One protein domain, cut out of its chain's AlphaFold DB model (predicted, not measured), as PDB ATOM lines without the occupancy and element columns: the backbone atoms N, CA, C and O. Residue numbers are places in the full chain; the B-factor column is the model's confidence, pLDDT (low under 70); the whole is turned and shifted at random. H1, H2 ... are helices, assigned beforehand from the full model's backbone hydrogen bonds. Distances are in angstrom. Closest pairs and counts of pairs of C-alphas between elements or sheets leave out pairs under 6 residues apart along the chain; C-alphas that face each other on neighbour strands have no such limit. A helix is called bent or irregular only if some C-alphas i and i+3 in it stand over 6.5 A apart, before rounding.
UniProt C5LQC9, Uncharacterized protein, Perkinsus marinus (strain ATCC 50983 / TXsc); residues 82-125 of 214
ATOM      1  N   GLU A  82      45.650  52.919 125.624       97.00
ATOM      2  CA  GLU A  82      45.730  53.491 124.288       97.00
ATOM      3  C   GLU A  82      45.444  54.997 124.310       97.00
ATOM      4  O   GLU A  82      46.114  55.761 123.619       97.00
ATOM      5  N   ALA A  83      44.515  55.449 125.159       94.88
ATOM      6  CA  ALA A  83      44.245  56.874 125.340       94.88
ATOM      7  C   ALA A  83      45.418  57.587 126.028       94.88
ATOM      8  O   ALA A  83      45.718  58.734 125.702       94.88
ATOM      9  N   LEU A  84      46.105  56.913 126.957       96.81
ATOM     10  CA  LEU A  84      47.293  57.466 127.605       96.81
ATOM     11  C   LEU A  84      48.460  57.615 126.619       96.81
ATOM     12  O   LEU A  84      49.149  58.632 126.652       96.81
ATOM     13  N   GLU A  85      48.683  56.632 125.745       97.38
ATOM     14  CA  GLU A  85      49.708  56.742 124.702       97.38
ATOM     15  C   GLU A  85      49.362  57.837 123.685       97.38
ATOM     16  O   GLU A  85      50.207  58.691 123.419       97.38
ATOM     17  N   ALA A  86      48.110  57.917 123.223       95.06
ATOM     18  CA  ALA A  86      47.666  58.999 122.343       95.06
ATOM     19  C   ALA A  86      47.860  60.388 122.981       95.06
ATOM     20  O   ALA A  86      48.317  61.325 122.326       95.06
ATOM     21  N   ALA A  87      47.583  60.526 124.283       95.31
ATOM     22  CA  ALA A  87      47.830  61.770 125.009       95.31
ATOM     23  C   ALA A  87      49.326  62.122 125.070       95.31
ATOM     24  O   ALA A  87      49.683  63.289 124.910       95.31
ATOM     25  N   LYS A  88      50.212  61.136 125.269       97.06
ATOM     26  CA  LYS A  88      51.670  61.354 125.235       97.06
ATOM     27  C   LYS A  88      52.147  61.778 123.850       97.06
ATOM     28  O   LYS A  88      52.995  62.659 123.756       97.06
ATOM     29  N   GLU A  89      51.613  61.176 122.795       95.94
ATOM     30  CA  GLU A  89      51.938  61.547 121.417       95.94
ATOM     31  C   GLU A  89      51.475  62.971 121.094       95.94
ATOM     32  O   GLU A  89      52.237  63.736 120.508       95.94
ATOM     33  N   ALA A  90      50.286  63.375 121.552       93.62
ATOM     34  CA  ALA A  90      49.775  64.732 121.358       93.62
ATOM     35  C   ALA A  90      50.673  65.818 121.987       93.62
ATOM     36  O   ALA A  90      50.739  66.940 121.482       93.62
ATOM     37  N   LEU A  91      51.419  65.493 123.054       96.25
ATOM     38  CA  LEU A  91      52.396  66.419 123.646       96.25
ATOM     39  C   LEU A  91      53.546  66.764 122.691       96.25
ATOM     40  O   LEU A  91      54.184  67.798 122.875       96.25
ATOM     41  N   LEU A  92      53.816  65.930 121.681       96.44
ATOM     42  CA  LEU A  92      54.881  66.166 120.705       96.44
ATOM     43  C   LEU A  92      54.563  67.299 119.721       96.44
ATOM     44  O   LEU A  92      55.466  67.724 119.010       96.44
ATOM     45  N   THR A  93      53.309  67.756 119.662       94.88
ATOM     46  CA  THR A  93      52.854  68.823 118.754       94.88
ATOM     47  C   THR A  93      52.240  70.012 119.496       94.88
ATOM     48  O   THR A  93      51.551  70.833 118.889       94.88
ATOM     49  N   ILE A  94      52.444  70.098 120.814       95.56
ATOM     50  CA  ILE A  94      51.803  71.088 121.696       95.56
ATOM     51  C   ILE A  94      52.194  72.540 121.378       95.56
ATOM     52  O   ILE A  94      51.514  73.477 121.788       95.56
ATOM     53  N   GLU A  95      53.282  72.748 120.637       96.88
ATOM     54  CA  GLU A  95      53.725  74.061 120.167       96.88
ATOM     55  C   GLU A  95      52.835  74.666 119.068       96.88
ATOM     56  O   GLU A  95      53.013  75.831 118.707       96.88
ATOM     57  N   HIS A  96      51.861  73.907 118.559       94.31
ATOM     58  CA  HIS A  96      50.872  74.370 117.593       94.31
ATOM     59  C   HIS A  96      49.503  74.559 118.249       94.31
ATOM     60  O   HIS A  96      49.106  73.814 119.146       94.31
ATOM     61  N   TYR A  97      48.742  75.542 117.763       94.06
ATOM     62  CA  TYR A  97      47.330  75.638 118.122       94.06
ATOM     63  C   TYR A  97      46.577  74.386 117.650       94.06
ATOM     64  O   TYR A  97      46.837  73.913 116.537       94.06
ATOM     65  N   PRO A  98      45.629  73.870 118.450       91.25
ATOM     66  CA  PRO A  98      44.786  72.770 118.014       91.25
ATOM     67  C   PRO A  98      43.868  73.213 116.860       91.25
ATOM     68  O   PRO A  98      43.599  74.412 116.707       91.25
ATOM     69  N   PRO A  99      43.346  72.264 116.064       92.12
ATOM     70  CA  PRO A  99      42.320  72.547 115.065       92.12
ATOM     71  C   PRO A  99      41.113  73.261 115.687       92.12
ATOM     72  O   PRO A  99      40.560  72.821 116.694       92.12
ATOM     73  N   SER A 100      40.690  74.374 115.084       92.75
ATOM     74  CA  SER A 100      39.568  75.179 115.589       92.75
ATOM     75  C   SER A 100      38.194  74.557 115.327       92.75
ATOM     76  O   SER A 100      37.199  75.005 115.885       92.75
ATOM     77  N   ASP A 101      38.127  73.579 114.428       94.12
ATOM     78  CA  ASP A 101      36.918  72.843 114.046       94.12
ATOM     79  C   ASP A 101      36.718  71.553 114.855       94.12
ATOM     80  O   ASP A 101      35.725  70.855 114.642       94.12
ATOM     81  N   PHE A 102      37.625  71.280 115.801       94.38
ATOM     82  CA  PHE A 102      37.634  70.106 116.672       94.38
ATOM     83  C   PHE A 102      37.776  68.761 115.947       94.38
ATOM     84  O   PHE A 102      37.462  67.719 116.526       94.38
ATOM     85  N   GLU A 103      38.249  68.751 114.701       95.19
ATOM     86  CA  GLU A 103      38.497  67.497 113.994       95.19
ATOM     87  C   GLU A 103      39.810  66.835 114.453       95.19
ATOM     88  O   GLU A 103      40.786  67.533 114.753       95.19
ATOM     89  N   PRO A 104      39.870  65.488 114.507       94.62
ATOM     90  CA  PRO A 104      38.798  64.532 114.181       94.62
ATOM     91  C   PRO A 104      37.812  64.255 115.338       94.62
ATOM     92  O   PRO A 104      36.799  63.587 115.144       94.62
ATOM     93  N   ALA A 105      38.077  64.773 116.542       95.31
ATOM     94  CA  ALA A 105      37.378  64.385 117.771       95.31
ATOM     95  C   ALA A 105      35.850  64.578 117.722       95.31
ATOM     96  O   ALA A 105      35.107  63.767 118.275       95.31
ATOM     97  N   ILE A 106      35.362  65.641 117.071       97.12
ATOM     98  CA  ILE A 106      33.918  65.877 116.929       97.12
ATOM     99  C   ILE A 106      33.245  64.864 115.992       97.12
ATOM    100  O   ILE A 106      32.109  64.465 116.254       97.12
ATOM    101  N   THR A 107      33.934  64.431 114.934       97.44
ATOM    102  CA  THR A 107      33.436  63.396 114.020       97.44
ATOM    103  C   THR A 107      33.432  62.036 114.705       97.44
ATOM    104  O   THR A 107      32.396  61.373 114.711       97.44
ATOM    105  N   ASP A 108      34.524  61.674 115.382       97.25
ATOM    106  CA  ASP A 108      34.626  60.411 116.121       97.25
ATOM    107  C   ASP A 108      33.531  60.299 117.201       97.25
ATOM    108  O   ASP A 108      32.899  59.252 117.366       97.25
ATOM    109  N   LEU A 109      33.237  61.399 117.910       97.38
ATOM    110  CA  LEU A 109      32.146  61.438 118.887       97.38
ATOM    111  C   LEU A 109      30.771  61.265 118.225       97.38
ATOM    112  O   LEU A 109      29.909  60.572 118.766       97.38
ATOM    113  N   ALA A 110      30.548  61.887 117.067       98.25
ATOM    114  CA  ALA A 110      29.285  61.765 116.347       98.25
ATOM    115  C   ALA A 110      29.037  60.329 115.866       98.25
ATOM    116  O   ALA A 110      27.923  59.822 116.005       98.25
ATOM    117  N   GLU A 111      30.073  59.665 115.350       98.31
ATOM    118  CA  GLU A 111      30.023  58.257 114.947       98.31
ATOM    119  C   GLU A 111      29.766  57.330 116.134       98.31
ATOM    120  O   GLU A 111      28.964  56.405 116.021       98.31
ATOM    121  N   PHE A 112      30.375  57.603 117.290       97.62
ATOM    122  CA  PHE A 112      30.116  56.848 118.515       97.62
ATOM    123  C   PHE A 112      28.663  56.988 118.999       97.62
ATOM    124  O   PHE A 112      28.033  55.994 119.364       97.62
ATOM    125  N   LEU A 113      28.119  58.211 119.004       97.50
ATOM    126  CA  LEU A 113      26.775  58.495 119.525       97.50
ATOM    127  C   LEU A 113      25.652  58.052 118.579       97.50
ATOM    128  O   LEU A 113      24.605  57.604 119.043       97.50
ATOM    129  N   SER A 114      25.845  58.194 117.266       97.31
ATOM    130  CA  SER A 114      24.855  57.822 116.251       97.31
ATOM    131  C   SER A 114      25.538  57.239 115.008       97.31
ATOM    132  O   SER A 114      25.672  57.922 113.991       97.31
ATOM    133  N   PRO A 115      25.935  55.953 115.035       96.50
ATOM    134  CA  PRO A 115      26.687  55.335 113.939       96.50
ATOM    135  C   PRO A 115      25.962  55.341 112.584       96.50
ATOM    136  O   PRO A 115      26.593  55.271 111.534       96.50
ATOM    137  N   HIS A 116      24.626  55.389 112.593       97.19
ATOM    138  CA  HIS A 116      23.800  55.361 111.383       97.19
ATOM    139  C   HIS A 116      23.412  56.752 110.865       97.19
ATOM    140  O   HIS A 116      22.914  56.849 109.747       97.19
ATOM    141  N   ASP A 117      23.630  57.806 111.657       96.25
ATOM    142  CA  ASP A 117      23.272  59.186 111.312       96.25
ATOM    143  C   ASP A 117      24.309  60.180 111.863       96.25
ATOM    144  O   ASP A 117      23.995  61.200 112.480       96.25
ATOM    145  N   SER A 118      25.589  59.835 111.697       96.94
ATOM    146  CA  SER A 118      26.702  60.586 112.284       96.94
ATOM    147  C   SER A 118      26.816  61.995 111.706       96.94
ATOM    148  O   SER A 118      27.217  62.913 112.414       96.94
ATOM    149  N   ALA A 119      26.406  62.205 110.452       96.44
ATOM    150  CA  ALA A 119      26.409  63.521 109.818       96.44
ATOM    151  C   ALA A 119      25.390  64.484 110.455       96.44
ATOM    152  O   ALA A 119      25.744  65.625 110.767       96.44
ATOM    153  N   ASP A 120      24.149  64.036 110.687       97.31
ATOM    154  CA  ASP A 120      23.151  64.837 111.408       97.31
ATOM    155  C   ASP A 120      23.588  65.048 112.862       97.31
ATOM    156  O   ASP A 120      23.596  66.187 113.331       97.31
ATOM    157  N   MET A 121      24.059  63.995 113.541       97.62
ATOM    158  CA  MET A 121      24.564  64.091 114.915       97.62
ATOM    159  C   MET A 121      25.693  65.119 115.028       97.62
ATOM    160  O   MET A 121      25.625  66.025 115.858       97.62
ATOM    161  N   ARG A 122      26.690  65.053 114.141       96.94
ATOM    162  CA  ARG A 122      27.808  66.000 114.090       96.94
ATOM    163  C   ARG A 122      27.325  67.448 113.975       96.94
ATOM    164  O   ARG A 122      27.933  68.330 114.575       96.94
ATOM    165  N   SER A 123      26.256  67.705 113.220       96.94
ATOM    166  CA  SER A 123      25.706  69.058 113.042       96.94
ATOM    167  C   SER A 123      25.069  69.643 114.311       96.94
ATOM    168  O   SER A 123      24.872  70.856 114.397       96.94
ATOM    169  N   ARG A 124      24.767  68.796 115.303       96.25
ATOM    170  CA  ARG A 124      24.135  69.159 116.582       96.25
ATOM    171  C   ARG A 124      25.118  69.210 117.753       96.25
ATOM    172  O   ARG A 124      24.716  69.586 118.853       96.25
ATOM    173  N   LEU A 125      26.375  68.818 117.543       95.69
ATOM    174  CA  LEU A 125      27.391  68.764 118.591       95.69
ATOM    175  C   LEU A 125      28.177  70.071 118.701       95.69
ATOM    176  O   LEU A 125      28.498  70.729 117.713       95.69
TER     177      LEU A 125
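Overview. This is residues 82 to 125 of the 214 residues of an uncharacterized protein of Perkinsus marinus (strain ATCC 50983 / TXsc) (UniProt C5LQC9). The printed part is an open, flat U of helices: H1 makes one arm and stands free, a long link runs across the bottom, and H2 with the short H3 packed on it makes the other arm. H2 and H3 cross steeply at the far end, while the space between H1 and this pair is empty. The printed part has 44 residues with three named helices, H1, H2 and H3 in this order along the chain, no named strand, and the class is all helix. It is loose, with a radius of gyration of the C-alphas of 12.8 A, and its C-alphas span 34 by 24 by 9 A.

Arrangement. H1, residues 82 to 93, touches no helix. Residues 82 to 105, of which 82 to 93 belong to H1, stand free: no C-alpha 8 or more residues away along the chain comes within 10 A of theirs. H1 is apart from H2, residues 105 to 113, and apart from H3, residues 118 to 124. H2 and H3 touch, with 11 pairs of C-alphas within 8 A. Their closest C-alphas are those of Glu 111 and Ser 118, 4.9 A apart, and their centres are 8.6 A apart. Their lines stand at a steep tilt of 68 degrees, only just short of about perpendicular, and they run opposite ways. In H2 and H3 every O i to N i+4 pair is within hydrogen-bond range, while in H1 6 of 8 are.

Along the chain. H1 begins with the C-alpha of Glu 82 at (45.730, 53.491, 124.288) and runs to Thr 93, 17.8 A from first to last C-alpha; with 12 residues it is the longest helix. H2 runs from Ala 105, whose C-alpha is at (37.378, 64.385, 117.771), to Leu 113, a length of 12.3 A. H3 runs from Ser 118 to Arg 124, 9.9 A, and ends with C-alpha 124 at (24.135, 69.159, 116.582). No helix is bent or irregular.

Size, cuts and confidence. The two C-alphas farthest apart are those of Glu 95 and His 116, at 36.4 A. The first and last printed C-alphas, of Glu 82 and Leu 125, are 24.5 A apart. The link from H1 to H2 is long, with 11 residues between them, and the link from H2 to H3 is tight, with 4. The printed part has no cut. The mean pLDDT of the printed part is 96.0, and no printed residue is under 70.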